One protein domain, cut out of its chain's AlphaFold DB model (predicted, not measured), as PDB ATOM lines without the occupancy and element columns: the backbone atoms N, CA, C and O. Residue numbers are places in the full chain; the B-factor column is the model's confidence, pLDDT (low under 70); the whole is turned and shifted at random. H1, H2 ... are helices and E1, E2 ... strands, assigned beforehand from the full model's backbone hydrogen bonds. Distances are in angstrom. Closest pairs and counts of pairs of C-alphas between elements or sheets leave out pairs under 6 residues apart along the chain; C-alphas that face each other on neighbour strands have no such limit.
ATOM      1  N   ARG A   7      -9.878 -11.513  26.858       85.88
ATOM      2  CA  ARG A   7     -10.570 -10.439  26.151       85.88
ATOM      3  C   ARG A   7     -11.521  -9.765  27.124       85.88
ATOM      4  O   ARG A   7     -12.357 -10.416  27.737       85.88
ATOM      5  N   THR A   8     -11.386  -8.454  27.275       90.31
ATOM      6  CA  THR A   8     -12.349  -7.617  27.996       90.31
ATOM      7  C   THR A   8     -12.609  -6.382  27.155       90.31
ATOM      8  O   THR A   8     -11.673  -5.673  26.786       90.31
ATOM      9  N   LYS A   9     -13.877  -6.115  26.848       93.19
ATOM     10  CA  LYS A   9     -14.295  -4.906  26.137       93.19
ATOM     11  C   LYS A   9     -15.478  -4.315  26.875       93.19
ATOM     12  O   LYS A   9     -16.433  -5.020  27.177       93.19
ATOM     13  N   THR A  10     -15.387  -3.031  27.193       94.25
ATOM     14  CA  THR A  10     -16.414  -2.302  27.936       94.25
ATOM     15  C   THR A  10     -16.658  -0.961  27.263       94.25
ATOM     16  O   THR A  10     -15.728  -0.320  26.774       94.25
ATOM     17  N   THR A  11     -17.909  -0.532  27.194       95.19
ATOM     18  CA  THR A  11     -18.289   0.761  26.627       95.19
ATOM     19  C   THR A  11     -19.403   1.348  27.476       95.19
ATOM     20  O   THR A  11     -20.434   0.706  27.667       95.19
ATOM     21  N   ALA A  12     -19.182   2.552  28.010       96.31
ATOM     22  CA  ALA A  12     -20.239   3.307  28.671       96.31
ATOM     23  C   ALA A  12     -21.269   3.744  27.627       96.31
ATOM     24  O   ALA A  12     -20.900   4.164  26.525       96.31
ATOM     25  N   ILE A  13     -22.547   3.635  27.970       97.44
ATOM     26  CA  ILE A  13     -23.643   3.966  27.060       97.44
ATOM     27  C   ILE A  13     -24.713   4.790  27.771       97.44
ATOM     28  O   ILE A  13     -24.975   4.576  28.951       97.44
ATOM     29  N   TRP A  14     -25.336   5.706  27.044       97.75
ATOM     30  CA  TRP A  14     -26.524   6.445  27.464       97.75
ATOM     31  C   TRP A  14     -27.648   6.130  26.488       97.75
ATOM     32  O   TRP A  14     -27.618   6.609  25.356       97.75
ATOM     33  N   LEU A  15     -28.593   5.291  26.902       98.06
ATOM     34  CA  LEU A  15     -29.716   4.845  26.083       98.06
ATOM     35  C   LEU A  15     -31.022   5.143  26.815       98.06
ATOM     36  O   LEU A  15     -31.192   4.711  27.953       98.06
ATOM     37  N   ALA A  16     -31.929   5.873  26.173       97.00
ATOM     38  CA  ALA A  16     -33.325   5.912  26.600       97.00
ATOM     39  C   ALA A  16     -34.032   4.610  26.158       97.00
ATOM     40  O   ALA A  16     -33.483   3.893  25.313       97.00
ATOM     41  N   PRO A  17     -35.236   4.288  26.668       95.50
ATOM     42  CA  PRO A  17     -35.957   3.072  26.275       95.50
ATOM     43  C   PRO A  17     -36.101   2.893  24.755       95.50
ATOM     44  O   PRO A  17     -35.942   1.794  24.229       95.50
ATOM     45  N   GLU A  18     -36.308   3.976  24.007       96.94
ATOM     46  CA  GLU A  18     -36.408   3.938  22.545       96.94
ATOM     47  C   GLU A  18     -35.072   3.591  21.873       96.94
ATOM     48  O   GLU A  18     -35.044   2.981  20.802       96.94
ATOM     49  N   ASP A  19     -33.953   3.974  22.487       98.06
ATOM     50  CA  ASP A  19     -32.622   3.624  22.002       98.06
ATOM     51  C   ASP A  19     -32.282   2.161  22.300       98.06
ATOM     52  O   ASP A  19     -31.607   1.521  21.496       98.06
ATOM     53  N   GLU A  20     -32.769   1.615  23.417       97.19
ATOM     54  CA  GLU A  20     -32.634   0.192  23.752       97.19
ATOM     55  C   GLU A  20     -33.317  -0.675  22.690       97.19
ATOM     56  O   GLU A  20     -32.679  -1.568  22.139       97.19
ATOM     57  N   VAL A  21     -34.550  -0.329  22.304       96.38
ATOM     58  CA  VAL A  21     -35.280  -0.955  21.185       96.38
ATOM     59  C   VAL A  21     -34.469  -0.882  19.885       96.38
ATOM     60  O   VAL A  21     -34.324  -1.870  19.166       96.38
ATOM     61  N   ARG A  22     -33.894   0.285  19.561       97.50
ATOM     62  CA  ARG A  22     -33.077   0.452  18.342       97.50
ATOM     63  C   ARG A  22     -31.813  -0.403  18.365       97.50
ATOM     64  O   ARG A  22     -31.456  -0.971  17.337       97.50
ATOM     65  N   VAL A  23     -31.137  -0.492  19.510       97.44
ATOM     66  CA  VAL A  23     -29.959  -1.352  19.691       97.44
ATOM     67  C   VAL A  23     -30.347  -2.826  19.580       97.44
ATOM     68  O   VAL A  23     -29.669  -3.564  18.868       97.44
ATOM     69  N   GLY A  24     -31.440  -3.238  20.227       96.81
ATOM     70  CA  GLY A  24     -31.977  -4.598  20.162       96.81
ATOM     71  C   GLY A  24     -32.271  -5.023  18.726       96.81
ATOM     72  O   GLY A  24     -31.746  -6.035  18.267       96.81
ATOM     73  N   ARG A  25     -33.004  -4.189  17.979       97.38
ATOM     74  CA  ARG A  25     -33.298  -4.414  16.554       97.38
ATOM     75  C   ARG A  25     -32.046  -4.472  15.693       97.38
ATOM     76  O   ARG A  25     -31.890  -5.414  14.933       97.38
ATOM     77  N   ALA A  26     -31.119  -3.525  15.851       98.00
ATOM     78  CA  ALA A  26     -29.881  -3.525  15.072       98.00
ATOM     79  C   ALA A  26     -29.049  -4.801  15.296       98.00
ATOM     80  O   ALA A  26     -28.399  -5.285  14.372       98.00
ATOM     81  N   ILE A  27     -29.049  -5.340  16.521       97.44
ATOM     82  CA  ILE A  27     -28.379  -6.607  16.832       97.44
ATOM     83  C   ILE A  27     -29.145  -7.781  16.222       97.44
ATOM     84  O   ILE A  27     -28.510  -8.624  15.598       97.44
ATOM     85  N   ALA A  28     -30.472  -7.823  16.349       96.38
ATOM     86  CA  ALA A  28     -31.297  -8.881  15.765       96.38
ATOM     87  C   ALA A  28     -31.196  -8.928  14.228       96.38
ATOM     88  O   ALA A  28     -31.096 -10.008  13.655       96.38
ATOM     89  N   ASP A  29     -31.141  -7.773  13.561       97.44
ATOM     90  CA  ASP A  29     -30.964  -7.682  12.107       97.44
ATOM     91  C   ASP A  29     -29.584  -8.201  11.670       97.44
ATOM     92  O   ASP A  29     -29.452  -8.876  10.649       97.44
ATOM     93  N   ALA A  30     -28.540  -7.893  12.446       97.50
ATOM     94  CA  ALA A  30     -27.170  -8.305  12.147       97.50
ATOM     95  C   ALA A  30     -26.863  -9.756  12.567       97.50
ATOM     96  O   ALA A  30     -25.952 -10.376  12.020       97.50
ATOM     97  N   ALA A  31     -27.598 -10.283  13.545       96.19
ATOM     98  CA  ALA A  31     -27.450 -11.622  14.096       96.19
ATOM     99  C   ALA A  31     -28.832 -12.206  14.462       96.19
ATOM    100  O   ALA A  31     -29.220 -12.182  15.630       96.19
ATOM    101  N   PRO A  32     -29.569 -12.770  13.486       95.25
ATOM    102  CA  PRO A  32     -30.941 -13.249  13.694       95.25
ATOM    103  C   PRO A  32     -31.096 -14.358  14.739       95.25
ATOM    104  O   PRO A  32     -32.166 -14.494  15.326       95.25
ATOM    105  N   SER A  33     -30.033 -15.130  14.979       95.38
ATOM    106  CA  SER A  33     -29.999 -16.208  15.975       95.38
ATOM    107  C   SER A  33     -29.423 -15.759  17.329       95.38
ATOM    108  O   SER A  33     -29.090 -16.583  18.181       95.38
ATOM    109  N   ALA A  34     -29.228 -14.452  17.531       96.44
ATOM    110  CA  ALA A  34     -28.830 -13.896  18.817       96.44
ATOM    111  C   ALA A  34     -30.023 -13.898  19.784       96.44
ATOM    112  O   ALA A  34     -31.130 -13.526  19.407       96.44
ATOM    113  N   ALA A  35     -29.786 -14.287  21.036       97.25
ATOM    114  CA  ALA A  35     -30.813 -14.340  22.070       97.25
ATOM    115  C   ALA A  35     -30.289 -13.797  23.408       97.25
ATOM    116  O   ALA A  35     -29.089 -13.856  23.702       97.25
ATOM    117  N   TRP A  36     -31.200 -13.244  24.204       97.56
ATOM    118  CA  TRP A  36     -30.922 -12.470  25.408       97.56
ATOM    119  C   TRP A  36     -31.472 -13.154  26.653       97.56
ATOM    120  O   TRP A  36     -32.670 -13.378  26.775       97.56
ATOM    121  N   LEU A  37     -30.602 -13.423  27.616       96.69
ATOM    122  CA  LEU A  37     -30.991 -13.804  28.964       96.69
ATOM    123  C   LEU A  37     -31.517 -12.577  29.709       96.69
ATOM    124  O   LEU A  37     -30.868 -11.520  29.713       96.69
ATOM    125  N   CYS A  38     -32.652 -12.726  30.385       95.62
ATOM    126  CA  CYS A  38     -33.122 -11.726  31.334       95.62
ATOM    127  C   CYS A  38     -32.279 -11.734  32.625       95.62
ATOM    128  O   CYS A  38     -31.541 -12.676  32.922       95.62
ATOM    129  N   SER A  39     -32.381 -10.662  33.413       92.81
ATOM    130  CA  SER A  39     -31.807 -10.587  34.761       92.81
ATOM    131  C   SER A  39     -32.921 -10.312  35.767       92.81
ATOM    132  O   SER A  39     -33.167  -9.139  36.077       92.81
ATOM    133  N   PRO A  40     -33.613 -11.350  36.271       86.69
ATOM    134  CA  PRO A  40     -34.701 -11.155  37.216       86.69
ATOM    135  C   PRO A  40     -34.191 -10.499  38.512       86.69
ATOM    136  O   PRO A  40     -33.024 -10.667  38.884       86.69
ATOM    137  N   PRO A  41     -35.037  -9.717  39.205       81.12
ATOM    138  CA  PRO A  41     -34.675  -9.139  40.491       81.12
ATOM    139  C   PRO A  41     -34.541 -10.230  41.560       81.12
ATOM    140  O   PRO A  41     -35.272 -11.213  41.544       81.12
ATOM    141  N   GLY A  42     -33.656 -10.024  42.536       78.00
ATOM    142  CA  GLY A  42     -33.490 -10.934  43.674       78.00
ATOM    143  C   GLY A  42     -32.242 -11.825  43.598       78.00
ATOM    144  O   GLY A  42     -31.417 -11.676  42.695       78.00
ATOM    145  N   PRO A  43     -32.034 -12.695  44.603       77.38
ATOM    146  CA  PRO A  43     -30.882 -13.589  44.657       77.38
ATOM    147  C   PRO A  43     -30.910 -14.632  43.529       77.38
ATOM    148  O   PRO A  43     -31.972 -15.058  43.076       77.38
ATOM    149  N   ALA A  44     -29.721 -15.068  43.104       75.88
ATOM    150  CA  ALA A  44     -29.569 -16.096  42.079       75.88
ATOM    151  C   ALA A  44     -30.301 -17.393  42.473       75.88
ATOM    152  O   ALA A  44     -30.214 -17.831  43.621       75.88
ATOM    153  N   GLY A  45     -31.012 -17.994  41.515       76.94
ATOM    154  CA  GLY A  45     -31.777 -19.231  41.705       76.94
ATOM    155  C   GLY A  45     -33.170 -19.059  42.321       76.94
ATOM    156  O   GLY A  45     -33.873 -20.052  42.478       76.94
ATOM    157  N   LEU A  46     -33.592 -17.833  42.667       82.88
ATOM    158  CA  LEU A  46     -34.945 -17.587  43.192       82.88
ATOM    159  C   LEU A  46     -36.014 -17.524  42.090       82.88
ATOM    160  O   LEU A  46     -37.172 -17.859  42.333       82.88
ATOM    161  N   HIS A  47     -35.626 -17.088  40.896       83.94
ATOM    162  CA  HIS A  47     -36.507 -16.933  39.744       83.94
ATOM    163  C   HIS A  47     -35.903 -17.649  38.535       83.94
ATOM    164  O   HIS A  47     -34.675 -17.622  38.395       83.94
ATOM    165  N   PRO A  48     -36.735 -18.257  37.668       87.38
ATOM    166  CA  PRO A  48     -36.254 -18.802  36.410       87.38
ATOM    167  C   PRO A  48     -35.621 -17.683  35.582       87.38
ATOM    168  O   PRO A  48     -36.125 -16.555  35.528       87.38
ATOM    169  N   VAL A  49     -34.481 -17.991  34.969       93.75
ATOM    170  CA  VAL A  49     -33.857 -17.121  33.975       93.75
ATOM    171  C   VAL A  49     -34.399 -17.546  32.623       93.75
ATOM    172  O   VAL A  49     -34.334 -18.720  32.277       93.75
ATOM    173  N   HIS A  50     -34.916 -16.600  31.853       95.62
ATOM    174  CA  HIS A  50     -35.472 -16.876  30.536       95.62
ATOM    175  C   HIS A  50     -34.503 -16.428  29.443       95.62
ATOM    176  O   HIS A  50     -33.812 -15.413  29.599       95.62
ATOM    177  N   LEU A  51     -34.456 -17.175  28.341       96.94
ATOM    178  CA  LEU A  51     -33.748 -16.791  27.123       96.94
ATOM    179  C   LEU A  51     -34.773 -16.297  26.099       96.94
ATOM    180  O   LEU A  51     -35.565 -17.081  25.586       96.94
ATOM    181  N   HIS A  52     -34.724 -15.003  25.799       97.25
ATOM    182  CA  HIS A  52     -35.656 -14.314  24.916       97.25
ATOM    183  C   HIS A  52     -35.045 -14.017  23.551       97.25
ATOM    184  O   HIS A  52     -33.837 -13.792  23.420       97.25
ATOM    185  N   ARG A  53     -35.897 -13.928  22.530       95.56
ATOM    186  CA  ARG A  53     -35.476 -13.609  21.163       95.56
ATOM    187  C   ARG A  53     -34.974 -12.176  21.022       95.56
ATOM    188  O   ARG A  53     -34.029 -11.925  20.279       95.56
ATOM    189  N   ASN A  54     -35.610 -11.222  21.694       94.12
ATOM    190  CA  ASN A  54     -35.255  -9.809  21.584       94.12
ATOM    191  C   ASN A  54     -34.935  -9.176  22.942       94.12
ATOM    192  O   ASN A  54     -35.200  -9.726  24.012       94.12
ATOM    193  N   LEU A  55     -34.284  -8.018  22.871       95.88
ATOM    194  CA  LEU A  55     -33.783  -7.313  24.042       95.88
ATOM    195  C   LEU A  55     -34.930  -6.740  24.885       95.88
ATOM    196  O   LEU A  55     -34.847  -6.704  26.110       95.88
ATOM    197  N   GLU A  56     -35.992  -6.303  24.220       94.69
ATOM    198  CA  GLU A  56     -37.191  -5.742  24.824       94.69
ATOM    199  C   GLU A  56     -37.843  -6.743  25.783       94.69
ATOM    200  O   GLU A  56     -38.021  -6.424  26.957       94.69
ATOM    201  N   GLN A  57     -38.076  -7.977  25.330       95.19
ATOM    202  CA  GLN A  57     -38.581  -9.077  26.159       95.19
ATOM    203  C   GLN A  57     -37.679  -9.342  27.373       95.19
ATOM    204  O   GLN A  57     -38.160  -9.474  28.499       95.19
ATOM    205  N   ALA A  58     -36.356  -9.356  27.174       96.25
ATOM    206  CA  ALA A  58     -35.413  -9.564  28.270       96.25
ATOM    207  C   ALA A  58     -35.479  -8.455  29.330       96.25
ATOM    208  O   ALA A  58     -35.365  -8.753  30.522       96.25
ATOM    209  N   PHE A  59     -35.703  -7.200  28.931       95.56
ATOM    210  CA  PHE A  59     -35.906  -6.093  29.868       95.56
ATOM    211  C   PHE A  59     -37.298  -6.059  30.495       95.56
ATOM    212  O   PHE A  59     -37.421  -5.621  31.638       95.56
ATOM    213  N   GLU A  60     -38.335  -6.531  29.808       93.88
ATOM    214  CA  GLU A  60     -39.657  -6.717  30.411       93.88
ATOM    215  C   GLU A  60     -39.609  -7.769  31.527       93.88
ATOM    216  O   GLU A  60     -40.196  -7.570  32.591       93.88
ATOM    217  N   CYS A  61     -38.845  -8.848  31.330       93.69
ATOM    218  CA  CYS A  61     -38.655  -9.884  32.341       93.69
ATOM    219  C   CYS A  61     -37.660  -9.476  33.451       93.69
ATOM    220  O   CYS A  61     -37.867  -9.782  34.628       93.69
ATOM    221  N   GLY A  62     -36.587  -8.760  33.102       91.94
ATOM    222  CA  GLY A  62     -35.526  -8.332  34.016       91.94
ATOM    223  C   GLY A  62     -35.070  -6.894  33.741       91.94
ATOM    224  O   GLY A  62     -34.164  -6.679  32.936       91.94
ATOM    225  N   PRO A  63     -35.615  -5.876  34.434       90.38
ATOM    226  CA  PRO A  63     -35.589  -4.491  33.956       90.38
ATOM    227  C   PRO A  63     -34.274  -3.744  34.157       90.38
ATOM    228  O   PRO A  63     -34.214  -2.563  33.830       90.38
ATOM    229  N   VAL A  64     -33.238  -4.372  34.717       92.88
ATOM    230  CA  VAL A  64     -31.966  -3.705  35.049       92.88
ATOM    231  C   VAL A  64     -30.900  -3.962  33.990       92.88
ATOM    232  O   VAL A  64     -30.164  -3.051  33.607       92.88
ATOM    233  N   GLN A  65     -30.785  -5.206  33.537       95.56
ATOM    234  CA  GLN A  65     -29.745  -5.645  32.618       95.56
ATOM    235  C   GLN A  65     -30.200  -6.900  31.869       95.56
ATOM    236  O   GLN A  65     -31.019  -7.661  32.374       95.56
ATOM    237  N   ALA A  66     -29.614  -7.128  30.703       97.19
ATOM    238  CA  ALA A  66     -29.808  -8.329  29.906       97.19
ATOM    239  C   ALA A  66     -28.449  -8.867  29.451       97.19
ATOM    240  O   ALA A  66     -27.461  -8.121  29.394       97.19
ATOM    241  N   PHE A  67     -28.384 -10.155  29.125       97.12
ATOM    242  CA  PHE A  67     -27.146 -10.801  28.699       97.12
ATOM    243  C   PHE A  67     -27.335 -11.531  27.376       97.12
ATOM    244  O   PHE A  67     -28.035 -12.531  27.311       97.12
ATOM    245  N   LEU A  68     -26.672 -11.073  26.323       97.62
ATOM    246  CA  LEU A  68     -26.649 -11.781  25.052       97.62
ATOM    247  C   LEU A  68     -25.742 -13.009  25.160       97.62
ATOM    248  O   LEU A  68     -24.568 -12.874  25.526       97.62
ATOM    249  N   LEU A  69     -26.275 -14.181  24.832       96.50
ATOM    250  CA  LEU A  69     -25.536 -15.438  24.885       96.50
ATOM    251  C   LEU A  69     -24.635 -15.594  23.655       96.50
ATOM    252  O   LEU A  69     -25.089 -15.437  22.523       96.50
ATOM    253  N   LEU A  70     -23.355 -15.909  23.887       96.44
ATOM    254  CA  LEU A  70     -22.391 -16.225  22.837       96.44
ATOM    255  C   LEU A  70     -21.824 -17.651  23.005       96.44
ATOM    256  O   LEU A  70     -21.484 -18.033  24.131       96.44
ATOM    257  N   PRO A  71     -21.623 -18.409  21.911       96.75
ATOM    258  CA  PRO A  71     -21.941 -18.017  20.540       96.75
ATOM    259  C   PRO A  71     -23.456 -17.901  20.293       96.75
ATOM    260  O   PRO A  71     -24.252 -18.429  21.065       96.75
ATOM    261  N   PHE A  72     -23.862 -17.182  19.246       96.94
ATOM    262  CA  PHE A  72     -25.271 -17.113  18.837       96.94
ATOM    263  C   PHE A  72     -25.852 -18.520  18.632       96.94
ATOM    264  O   PHE A  72     -25.125 -19.439  18.252       96.94
ATOM    265  N   ALA A  73     -27.150 -18.677  18.902       95.75
ATOM    266  CA  ALA A  73     -27.854 -19.960  18.964       95.75
ATOM    267  C   ALA A  73     -27.280 -20.993  19.953       95.75
ATOM    268  O   ALA A  73     -27.660 -22.161  19.890       95.75
ATOM    269  N   ALA A  74     -26.365 -20.629  20.857       95.19
ATOM    270  CA  ALA A  74     -25.880 -21.581  21.848       95.19
ATOM    271  C   ALA A  74     -27.012 -22.088  22.749       95.19
ATOM    272  O   ALA A  74     -27.887 -21.330  23.166       95.19
ATOM    273  N   ALA A  75     -26.943 -23.369  23.100       93.25
ATOM    274  CA  ALA A  75     -27.747 -23.929  24.167       93.25
ATOM    275  C   ALA A  75     -27.459 -23.170  25.473       93.25
ATOM    276  O   ALA A  75     -26.282 -23.004  25.843       93.25
ATOM    277  N   PRO A  76     -28.505 -22.685  26.163       90.56
ATOM    278  CA  PRO A  76     -28.316 -22.003  27.423       90.56
ATOM    279  C   PRO A  76     -27.984 -23.008  28.543       90.56
ATOM    280  O   PRO A  76     -28.113 -24.223  28.360       90.56
ATOM    281  N   PRO A  77     -27.528 -22.522  29.709       86.38
ATOM    282  CA  PRO A  77     -27.407 -23.335  30.917       86.38
ATOM    283  C   PRO A  77     -28.709 -24.081  31.261       86.38
ATOM    284  O   PRO A  77     -29.797 -23.642  30.904       86.38
ATOM    285  N   GLY A  78     -28.607 -25.216  31.960       85.81
ATOM    286  CA  GLY A  78     -29.757 -26.098  32.211       85.81
ATOM    287  C   GLY A  78     -30.849 -25.521  33.122       85.81
ATOM    288  O   GLY A  78     -31.934 -26.082  33.189       85.81
ATOM    289  N   ASP A  79     -30.563 -24.427  33.822       87.19
ATOM    290  CA  ASP A  79     -31.484 -23.658  34.665       87.19
ATOM    291  C   ASP A  79     -32.135 -22.473  33.928       87.19
ATOM    292  O   ASP A  79     -32.820 -21.659  34.548       87.19
ATOM    293  N   VAL A  80     -31.923 -22.371  32.611       92.31
ATOM    294  CA  VAL A  80     -32.508 -21.337  31.757       92.31
ATOM    295  C   VAL A  80     -33.635 -21.911  30.910       92.31
ATOM    296  O   VAL A  80     -33.472 -22.926  30.233       92.31
ATOM    297  N   GLU A  81     -34.758 -21.201  30.884       94.31
ATOM    298  CA  GLU A  81     -35.942 -21.544  30.100       94.31
ATOM    299  C   GLU A  81     -35.972 -20.722  28.800       94.31
ATOM    300  O   GLU A  81     -36.168 -19.505  28.844       94.31
ATOM    301  N   PRO A  82     -35.733 -21.329  27.626       94.50
ATOM    302  CA  PRO A  82     -35.821 -20.604  26.368       94.50
ATOM    303  C   PRO A  82     -37.262 -20.418  25.902       94.50
ATOM    304  O   PRO A  82     -38.068 -21.349  25.955       94.50
ATOM    305  N   ASP A  83     -37.554 -19.234  25.366       95.12
ATOM    306  CA  ASP A  83     -38.807 -18.982  24.663       95.12
ATOM    307  C   ASP A  83     -38.907 -19.852  23.398       95.12
ATOM    308  O   ASP A  83     -37.912 -20.200  22.756       95.12
ATOM    309  N   ALA A  84     -40.139 -20.193  23.012       90.94
ATOM    310  CA  ALA A  84     -40.412 -21.126  21.916       90.94
ATOM    311  C   ALA A  84     -39.900 -20.659  20.539       90.94
ATOM    312  O   ALA A  84     -39.748 -21.476  19.630       90.94
ATOM    313  N   ASP A  85     -39.668 -19.359  20.358       91.56
ATOM    314  CA  ASP A  85     -39.232 -18.737  19.107       91.56
ATOM    315  C   ASP A  85     -37.718 -18.454  19.048       91.56
ATOM    316  O   ASP A  85     -37.249 -17.825  18.088       91.56
ATOM    317  N   VAL A  86     -36.960 -18.930  20.044       93.81
ATOM    318  CA  VAL A  86     -35.498 -18.855  20.086       93.81
ATOM    319  C   VAL A  86     -34.877 -20.049  19.367       93.81
ATOM    320  O   VAL A  86     -35.122 -21.211  19.689       93.81
ATOM    321  N   GLU A  87     -34.018 -19.758  18.392       93.19
ATOM    322  CA  GLU A  87     -33.230 -20.774  17.699       93.19
ATOM    323  C   GLU A  87     -32.093 -21.277  18.597       93.19
ATOM    324  O   GLU A  87     -31.254 -20.496  19.050       93.19
ATOM    325  N   ILE A  88     -32.042 -22.593  18.827       94.75
ATOM    326  CA  ILE A  88     -31.003 -23.247  19.629       94.75
ATOM    327  C   ILE A  88     -30.325 -24.334  18.801       94.75
ATOM    328  O   ILE A  88     -30.973 -25.222  18.250       94.75
ATOM    329  N   THR A  89     -28.997 -24.294  18.774       93.94
ATOM    330  CA  THR A  89     -28.122 -25.328  18.226       93.94
ATOM    331  C   THR A  89     -27.539 -26.147  19.384       93.94
ATOM    332  O   THR A  89     -26.609 -25.680  20.040       93.94
ATOM    333  N   PRO A  90     -28.008 -27.387  19.635       88.56
ATOM    334  CA  PRO A  90     -27.595 -28.174  20.806       88.56
ATOM    335  C   PRO A  90     -26.091 -28.472  20.895       88.56
ATOM    336  O   PRO A  90     -25.574 -28.729  21.978       88.56
ATOM    337  N   ALA A  91     -25.383 -28.453  19.762       89.06
ATOM    338  CA  ALA A  91     -23.939 -28.674  19.711       89.06
ATOM    339  C   ALA A  91     -23.117 -27.461  20.191       89.06
ATOM    340  O   ALA A  91     -21.939 -27.613  20.510       89.06
ATOM    341  N   LEU A  92     -23.716 -26.266  20.234       90.06
ATOM    342  CA  LEU A  92     -23.067 -25.045  20.697       90.06
ATOM    343  C   LEU A  92     -23.417 -24.804  22.162       90.06
ATOM    344  O   LEU A  92     -24.582 -24.731  22.528       90.06
ATOM    345  N   THR A  93     -22.406 -24.631  23.004       88.50
ATOM    346  CA  THR A  93     -22.584 -24.299  24.425       88.50
ATOM    347  C   THR A  93     -22.238 -22.840  24.669       88.50
ATOM    348  O   THR A  93     -21.234 -22.370  24.130       88.50
ATOM    349  N   GLY A  94     -22.985 -22.145  25.530       87.56
ATOM    350  CA  GLY A  94     -22.645 -20.783  25.941       87.56
ATOM    351  C   GLY A  94     -21.233 -20.691  26.536       87.56
ATOM    352  O   GLY A  94     -20.899 -21.413  27.475       87.56
ATOM    353  N   ARG A  95     -20.392 -19.807  25.988       91.69
ATOM    354  CA  ARG A  95     -18.995 -19.579  26.417       91.69
ATOM    355  C   ARG A  95     -18.726 -18.159  26.895       91.69
ATOM    356  O   ARG A  95     -17.782 -17.944  27.651       91.69
ATOM    357  N   ALA A  96     -19.523 -17.193  26.452       93.94
ATOM    358  CA  ALA A  96     -19.396 -15.804  26.864       93.94
ATOM    359  C   ALA A  96     -20.762 -15.117  26.903       93.94
ATOM    360  O   ALA A  96     -21.724 -15.567  26.282       93.94
ATOM    361  N   LEU A  97     -20.822 -14.000  27.626       95.19
ATOM    362  CA  LEU A  97     -22.006 -13.155  27.721       95.19
ATOM    363  C   LEU A  97     -21.643 -11.723  27.348       95.19
ATOM    364  O   LEU A  97     -20.670 -11.171  27.880       95.19
ATOM    365  N   VAL A  98     -22.445 -11.104  26.483       97.50
ATOM    366  CA  VAL A  98     -22.439  -9.645  26.333       97.50
ATOM    367  C   VAL A  98     -23.491  -9.071  27.270       97.50
ATOM    368  O   VAL A  98     -24.686  -9.209  27.042       97.50
ATOM    369  N   GLN A  99     -23.052  -8.414  28.336       97.75
ATOM    370  CA  GLN A  99     -23.927  -7.715  29.263       97.75
ATOM    371  C   GLN A  99     -24.320  -6.355  28.692       97.75
ATOM    372  O   GLN A  99     -23.445  -5.545  28.376       97.75
ATOM    373  N   LEU A 100     -25.621  -6.081  28.667       98.00
ATOM    374  CA  LEU A 100     -26.181  -4.751  28.494       98.00
ATOM    375  C   LEU A 100     -26.855  -4.308  29.797       98.00
ATOM    376  O   LEU A 100     -27.917  -4.802  30.160       98.00
ATOM    377  N   LEU A 101     -26.222  -3.375  30.502       97.06
ATOM    378  CA  LEU A 101     -26.765  -2.700  31.681       97.06
ATOM    379  C   LEU A 101     -27.460  -1.410  31.241       97.06
ATOM    380  O   LEU A 101     -26.837  -0.613  30.530       97.06
ATOM    381  N   ARG A 102     -28.700  -1.187  31.686       96.44
ATOM    382  CA  ARG A 102     -29.484  -0.003  31.309       96.44
ATOM    383  C   ARG A 102     -28.907   1.287  31.875       96.44
ATOM    384  O   ARG A 102     -28.310   1.320  32.954       96.44
ATOM    385  N   SER A 103     -29.116   2.368  31.133       96.38
ATOM    386  CA  SER A 103     -28.959   3.720  31.664       96.38
ATOM    387  C   SER A 103     -30.106   4.030  32.617       96.38
ATOM    388  O   SER A 103     -31.194   3.472  32.499       96.38
ATOM    389  N   ARG A 104     -29.878   4.916  33.586       93.88
ATOM    390  CA  ARG A 104     -30.913   5.260  34.566       93.88
ATOM    391  C   ARG A 104     -30.836   6.711  34.986       93.88
ATOM    392  O   ARG A 104     -29.750   7.287  35.054       93.88
ATOM    393  N   HIS A 105     -31.985   7.270  35.333       91.62
ATOM    394  CA  HIS A 105     -32.022   8.504  36.100       91.62
ATOM    395  C   HIS A 105     -31.548   8.214  37.522       91.62
ATOM    396  O   HIS A 105     -31.927   7.208  38.121       91.62
ATOM    397  N   VAL A 106     -30.677   9.077  38.030       87.56
ATOM    398  CA  VAL A 106     -30.240   9.049  39.423       87.56
ATOM    399  C   VAL A 106     -30.602  10.373  40.073       87.56
ATOM    400  O   VAL A 106     -30.297  11.442  39.536       87.56
ATOM    401  N   ASP A 107     -31.257  10.270  41.224       76.88
ATOM    402  CA  ASP A 107     -31.493  11.373  42.143       76.88
ATOM    403  C   ASP A 107     -30.405  11.279  43.223       76.88
ATOM    404  O   ASP A 107     -30.251  10.242  43.869       76.88
ATOM    405  N   ASP A 108     -29.575  12.313  43.366       64.81
ATOM    406  CA  ASP A 108     -28.467  12.295  44.326       64.81
ATOM    407  C   ASP A 108     -28.976  12.786  45.696       64.81
ATOM    408  O   ASP A 108     -29.038  13.989  45.961       64.81
ATOM    409  N   GLU A 109     -29.384  11.856  46.566       50.34
ATOM    410  CA  GLU A 109     -29.830  12.171  47.937       50.34
ATOM    411  C   GLU A 109     -28.664  12.516  48.889       50.34
ATOM    412  O   GLU A 109     -28.895  13.023  49.986       50.34
ATOM    413  N   TRP A 110     -27.399  12.296  48.498       41.88
ATOM    414  CA  TRP A 110     -26.257  12.333  49.425       41.88
ATOM    415  C   TRP A 110     -25.140  13.310  49.025       41.88
ATOM    416  O   TRP A 110     -23.967  12.947  48.927       41.88
ATOM    417  N   ALA A 119     -29.416  13.346  37.369       90.44
ATOM    418  CA  ALA A 119     -28.480  13.038  36.295       90.44
ATOM    419  C   ALA A 119     -28.920  11.799  35.525       90.44
ATOM    420  O   ALA A 119     -29.591  10.915  36.061       90.44
ATOM    421  N   PHE A 120     -28.504  11.721  34.266       94.31
ATOM    422  CA  PHE A 120     -28.658  10.519  33.467       94.31
ATOM    423  C   PHE A 120     -27.365   9.699  33.521       94.31
ATOM    424  O   PHE A 120     -26.335  10.040  32.927       94.31
ATOM    425  N   SER A 121     -27.400   8.631  34.315       94.94
ATOM    426  CA  SER A 121     -26.266   7.744  34.547       94.94
ATOM    427  C   SER A 121     -26.092   6.770  33.394       94.94
ATOM    428  O   SER A 121     -27.055   6.153  32.934       94.94
ATOM    429  N   SER A 122     -24.840   6.576  32.983       95.88
ATOM    430  CA  SER A 122     -24.500   5.615  31.946       95.88
ATOM    431  C   SER A 122     -24.862   4.202  32.379       95.88
ATOM    432  O   SER A 122     -24.584   3.795  33.510       95.88
ATOM    433  N   GLY A 123     -25.395   3.451  31.429       96.56
ATOM    434  CA  GLY A 123     -25.365   2.003  31.437       96.56
ATOM    435  C   GLY A 123     -24.023   1.504  30.906       96.56
ATOM    436  O   GLY A 123     -23.037   2.249  30.809       96.56
ATOM    437  N   ARG A 124     -23.973   0.234  30.509       96.44
ATOM    438  CA  ARG A 124     -22.739  -0.372  29.999       96.44
ATOM    439  C   ARG A 124     -23.020  -1.522  29.047       96.44
ATOM    440  O   ARG A 124     -23.818  -2.389  29.376       96.44
ATOM    441  N   LEU A 125     -22.285  -1.572  27.939       97.19
ATOM    442  CA  LEU A 125     -22.123  -2.784  27.136       97.19
ATOM    443  C   LEU A 125     -20.762  -3.404  27.458       97.19
ATOM    444  O   LEU A 125     -19.731  -2.739  27.300       97.19
ATOM    445  N   ALA A 126     -20.739  -4.650  27.924       97.12
ATOM    446  CA  ALA A 126     -19.505  -5.319  28.318       97.12
ATOM    447  C   ALA A 126     -19.478  -6.792  27.912       97.12
ATOM    448  O   ALA A 126     -20.482  -7.480  27.993       97.12
ATOM    449  N   VAL A 127     -18.303  -7.286  27.532       96.31
ATOM    450  CA  VAL A 127     -18.053  -8.710  27.280       96.31
ATOM    451  C   VAL A 127     -16.710  -9.099  27.878       96.31
ATOM    452  O   VAL A 127     -15.768  -8.291  27.903       96.31
ATOM    453  N   ARG A 128     -16.621 -10.340  28.357       93.75
ATOM    454  CA  ARG A 128     -15.380 -10.921  28.861       93.75
ATOM    455  C   ARG A 128     -15.319 -12.421  28.589       93.75
ATOM    456  O   ARG A 128     -16.302 -13.113  28.812       93.75
ATOM    457  N   TRP A 129     -14.146 -12.897  28.180       93.81
ATOM    458  CA  TRP A 129     -13.777 -14.314  28.192       93.81
ATOM    459  C   TRP A 129     -12.252 -14.473  28.252       93.81
ATOM    460  O   TRP A 129     -11.499 -13.489  28.241       93.81
ATOM    461  N   SER A 130     -11.792 -15.717  28.337       91.81
ATOM    462  CA  SER A 130     -10.381 -16.090  28.365       91.81
ATOM    463  C   SER A 130     -10.109 -17.104  27.256       91.81
ATOM    464  O   SER A 130     -10.731 -18.160  27.234       91.81
ATOM    465  N   GLU A 131      -9.202 -16.797  26.326       91.56
ATOM    466  CA  GLU A 131      -8.797 -17.730  25.264       91.56
ATOM    467  C   GLU A 131      -8.308 -19.083  25.816       91.56
ATOM    468  O   GLU A 131      -8.790 -20.099  25.326       91.56
ATOM    469  N   PRO A 132      -7.464 -19.152  26.869       91.31
ATOM    470  CA  PRO A 132      -7.102 -20.432  27.483       91.31
ATOM    471  C   PRO A 132      -8.281 -21.271  27.997       91.31
ATOM    472  O   PRO A 132      -8.148 -22.486  28.094       91.31
ATOM    473  N   GLU A 133      -9.409 -20.647  28.354       89.00
ATOM    474  CA  GLU A 133     -10.594 -21.352  28.871       89.00
ATOM    475  C   GLU A 133     -11.499 -21.870  27.749       89.00
ATOM    476  O   GLU A 133     -12.155 -22.895  27.922       89.00
ATOM    477  N   VAL A 134     -11.554 -21.164  26.614       91.12
ATOM    478  CA  VAL A 134     -12.474 -21.494  25.512       91.12
ATOM    479  C   VAL A 134     -11.791 -22.193  24.338       91.12
ATOM    480  O   VAL A 134     -12.464 -22.894  23.599       91.12
ATOM    481  N   GLY A 135     -10.473 -22.054  24.184       93.25
ATOM    482  CA  GLY A 135      -9.720 -22.545  23.030       93.25
ATOM    483  C   GLY A 135      -9.626 -21.522  21.884       93.25
ATOM    484  O   GLY A 135     -10.373 -20.541  21.848       93.25
ATOM    485  N   PRO A 136      -8.679 -21.705  20.944       93.38
ATOM    486  CA  PRO A 136      -8.403 -20.729  19.885       93.38
ATOM    487  C   PRO A 136      -9.533 -20.606  18.847       93.38
ATOM    488  O   PRO A 136      -9.801 -19.504  18.364       93.38
ATOM    489  N   ASP A 137     -10.217 -21.706  18.519       93.94
ATOM    490  CA  ASP A 137     -11.314 -21.699  17.543       93.94
ATOM    491  C   ASP A 137     -12.543 -20.964  18.083       93.94
ATOM    492  O   ASP A 137     -13.014 -20.011  17.454       93.94
ATOM    493  N   GLU A 138     -12.990 -21.297  19.295       94.06
ATOM    494  CA  GLU A 138     -14.015 -20.533  20.005       94.06
ATOM    495  C   GLU A 138     -13.594 -19.079  20.224       94.06
ATOM    496  O   GLU A 138     -14.414 -18.180  20.060       94.06
ATOM    497  N   HIS A 139     -12.330 -18.797  20.558       94.31
ATOM    498  CA  HIS A 139     -11.866 -17.417  20.719       94.31
ATOM    499  C   HIS A 139     -12.063 -16.586  19.445       94.31
ATOM    500  O   HIS A 139     -12.491 -15.426  19.523       94.31
ATOM    501  N   ARG A 140     -11.758 -17.166  18.279       95.00
ATOM    502  CA  ARG A 140     -11.978 -16.530  16.977       95.00
ATOM    503  C   ARG A 140     -13.468 -16.295  16.730       95.00
ATOM    504  O   ARG A 140     -13.846 -15.153  16.478       95.00
ATOM    505  N   LEU A 141     -14.305 -17.319  16.907       95.69
ATOM    506  CA  LEU A 141     -15.759 -17.211  16.736       95.69
ATOM    507  C   LEU A 141     -16.372 -16.135  17.651       95.69
ATOM    508  O   LEU A 141     -17.123 -15.272  17.198       95.69
ATOM    509  N   LEU A 142     -16.016 -16.144  18.939       96.62
ATOM    510  CA  LEU A 142     -16.481 -15.157  19.915       96.62
ATOM    511  C   LEU A 142     -16.025 -13.743  19.554       96.62
ATOM    512  O   LEU A 142     -16.779 -12.791  19.755       96.62
ATOM    513  N   SER A 143     -14.812 -13.587  19.016       95.88
ATOM    514  CA  SER A 143     -14.308 -12.290  18.555       95.88
ATOM    515  C   SER A 143     -15.126 -11.757  17.380       95.88
ATOM    516  O   SER A 143     -15.559 -10.607  17.429       95.88
ATOM    517  N   GLU A 144     -15.389 -12.593  16.374       97.06
ATOM    518  CA  GLU A 144     -16.185 -12.237  15.194       97.06
ATOM    519  C   GLU A 144     -17.611 -11.824  15.583       97.06
ATOM    520  O   GLU A 144     -18.073 -10.740  15.222       97.06
ATOM    521  N   GLN A 145     -18.288 -12.628  16.407       97.75
ATOM    522  CA  GLN A 145     -19.649 -12.325  16.859       97.75
ATOM    523  C   GLN A 145     -19.704 -11.104  17.784       97.75
ATOM    524  O   GLN A 145     -20.607 -10.272  17.675       97.75
ATOM    525  N   THR A 146     -18.701 -10.923  18.644       97.31
ATOM    526  CA  THR A 146     -18.550  -9.695  19.436       97.31
ATOM    527  C   THR A 146     -18.421  -8.470  18.528       97.31
ATOM    528  O   THR A 146     -18.999  -7.420  18.811       97.31
ATOM    529  N   ASP A 147     -17.681  -8.558  17.425       97.50
ATOM    530  CA  ASP A 147     -17.526  -7.425  16.517       97.50
ATOM    531  C   ASP A 147     -18.822  -7.091  15.762       97.50
ATOM    532  O   ASP A 147     -19.093  -5.900  15.579       97.50
ATOM    533  N   ILE A 148     -19.668  -8.086  15.458       98.25
ATOM    534  CA  ILE A 148     -21.038  -7.883  14.948       98.25
ATOM    535  C   ILE A 148     -21.875  -7.081  15.953       98.25
ATOM    536  O   ILE A 148     -22.403  -6.023  15.607       98.25
ATOM    537  N   VAL A 149     -21.927  -7.511  17.220       97.81
ATOM    538  CA  VAL A 149     -22.693  -6.820  18.279       97.81
ATOM    539  C   VAL A 149     -22.229  -5.372  18.440       97.81
ATOM    540  O   VAL A 149     -23.030  -4.439  18.515       97.81
ATOM    541  N   TRP A 150     -20.914  -5.149  18.453       97.50
ATOM    542  CA  TRP A 150     -20.367  -3.801  18.566       97.50
ATOM    543  C   TRP A 150     -20.589  -2.961  17.302       97.50
ATOM    544  O   TRP A 150     -20.683  -1.740  17.421       97.50
ATOM    545  N   ALA A 151     -20.638  -3.559  16.111       98.12
ATOM    546  CA  ALA A 151     -20.978  -2.856  14.877       98.12
ATOM    547  C   ALA A 151     -22.442  -2.404  14.883       98.12
ATOM    548  O   ALA A 151     -22.693  -1.221  14.663       98.12
ATOM    549  N   ALA A 152     -23.368  -3.294  15.245       97.75
ATOM    550  CA  ALA A 152     -24.784  -2.980  15.415       97.75
ATOM    551  C   ALA A 152     -25.002  -1.870  16.456       97.75
ATOM    552  O   ALA A 152     -25.653  -0.862  16.181       97.75
ATOM    553  N   MET A 153     -24.356  -1.977  17.623       96.94
ATOM    554  CA  MET A 153     -24.425  -0.938  18.652       96.94
ATOM    555  C   MET A 153     -23.858   0.398  18.154       96.94
ATOM    556  O   MET A 153     -24.453   1.449  18.396       96.94
ATOM    557  N   ARG A 154     -22.735   0.393  17.419       97.19
ATOM    558  CA  ARG A 154     -22.181   1.616  16.813       97.19
ATOM    559  C   ARG A 154     -23.102   2.221  15.763       97.19
ATOM    560  O   ARG A 154     -23.103   3.438  15.648       97.19
ATOM    561  N   TRP A 155     -23.830   1.406  15.012       97.62
ATOM    562  CA  TRP A 155     -24.790   1.876  14.021       97.62
ATOM    563  C   TRP A 155     -26.009   2.534  14.686       97.62
ATOM    564  O   TRP A 155     -26.417   3.617  14.280       97.62
ATOM    565  N   ALA A 156     -26.524   1.942  15.767       97.62
ATOM    566  CA  ALA A 156     -27.702   2.437  16.485       97.62
ATOM    567  C   ALA A 156     -27.438   3.664  17.386       97.62
ATOM    568  O   ALA A 156     -28.369   4.254  17.928       97.62
ATOM    569  N   THR A 157     -26.176   4.049  17.582       98.06
ATOM    570  CA  THR A 157     -25.777   5.105  18.528       98.06
ATOM    571  C   THR A 157     -24.732   6.034  17.919       98.06
ATOM    572  O   THR A 157     -24.153   5.747  16.876       98.06
ATOM    573  N   ARG A 158     -24.400   7.133  18.599       96.44
ATOM    574  CA  ARG A 158     -23.306   8.048  18.223       96.44
ATOM    575  C   ARG A 158     -22.255   8.151  19.335       96.44
ATOM    576  O   ARG A 158     -22.559   7.829  20.483       96.44
TER     577      ARG A 158
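What this domain is: This is residues 7 to 110 and 119 to 158 of the 201 residues of an uncharacterized protein of Rhodococcus hoagii (strain 103S) (UniProt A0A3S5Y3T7). A twisted sheet of seven strands has the long helix H4 running along its strands over E10 and E7 and the short helix H2 over E4 and E2, while H1 packs on both helices and bridges them. At one end of the model the small two-strand ribbon of E8 and E9 continues from E7 and E10, and residues 107 to 110 extend from it. The sheet runs E1, E10, E7, E4, E2, E3, E5 and is mixed, antiparallel but for E3 and E5. The printed part has 144 residues with 4 named helices and 10 named strands, in the order E1 H1 E2 E3 H2 E4 E5 E6 E7 E8 E9 E10 H3 H4, and its class is mixed, helices and strands. The whole is compact, with a radius of gyration of the C-alphas of 15.0 A and spans of 48 by 34 by 29 A.

Where its parts are: E1, residues 7 to 14, begins at C-alpha 7 (-10.570, -10.439, 26.151) and is 23.3 A long. H1, residues 17 to 30, is 20.2 A long. E2 is residues 36 to 38, E3 residues 49 to 52, and H2 residues 55 to 61, 10.0 A long. E4, residues 65 to 70, covers 16.2 A and ends at C-alpha 70 (-22.391, -16.225, 22.837). E5 is residues 80 to 82 and E6 residues 89 to 93. E7, residues 96 to 101, is 15.8 A long. E8 is residues 104 to 106 and E9 residues 119 to 121. E10, residues 123 to 130, is 23.7 A long. H3 is residues 131 to 134. H4, residues 136 to 156, is the longest helix at 30.3 A and ends at C-alpha 156 (-27.702, 2.437, 16.485).

How they stand to each other: The edge strand E1 is antiparallel to E10 at 174 degrees, with N 9 and O 127 3.1 A apart. E10 is antiparallel to E7 at 167 degrees, with N 99 and O 126 at 2.8 A. E7 is antiparallel to E4 at 158 degrees, with N 68 and O 98 at 2.8 A. E4 is antiparallel to E2 at 142 degrees, with N 37 and O 67 at 2.7 A. E2 and E3 form a hairpin, with N 36 and O 52 at 2.8 A. E3 is parallel to the other edge strand, E5, at 26 degrees, with N 51 and O 81 at 2.9 A. E3, H2 and E4 make a split strand-helix-strand unit, two strands running the same way with E2 between them, and its crossover is right-handed. H2 is on the sheet at a height of 7.1 A, and its closest C-alphas to E2 are those of Ala 58 and Cys 38, 4.4 A apart. H4 is on the sheet at a height of 9.3 A, over E10 and E7, and on the local plane it runs along E10 at 3 degrees. H1 is only just not on the sheet, with 4 pairs of C-alphas within 10 A. H1 touches H4, with residues 148 to 156 of H4 alone, at a steep tilt of 47 degrees, opposite ways; their closest C-alphas, of Ala 26 and Ala 152, are 5.1 A apart. With its residues 20 to 24 alone H1 touches H2, where the closest C-alphas, of Gly 24 and Leu 55, are 5.1 A apart. H3 is close to H4 but not clearly touching, with the closest C-alphas, of Glu 131 and His 139, at 5.5 A. E8 and E9 are antiparallel at 136 degrees, with N 106 and O 119 at 2.9 A. E6 pairs with no named strand and runs on into E7 at 84 degrees across a break of 2 residues. In H1, H2 and H4 every O i to N i+4 pair is within hydrogen-bond range; H3 is too short for such a pair.

The domain as a whole: The two C-alphas farthest apart are those of Ala 91 and Trp 110, at 50.7 A. Residues 111 to 118 are not printed, and C-alphas 110 and 119 are 13.3 A apart across this cut, which lies in the link from E8 to E9. Of the links that are printed whole, none is long; E2 to E3, E4 to E5 and E5 to E6 are short, and the others are tight. The mean pLDDT of the printed part is 93.0, and residues 108 to 110 are under 70.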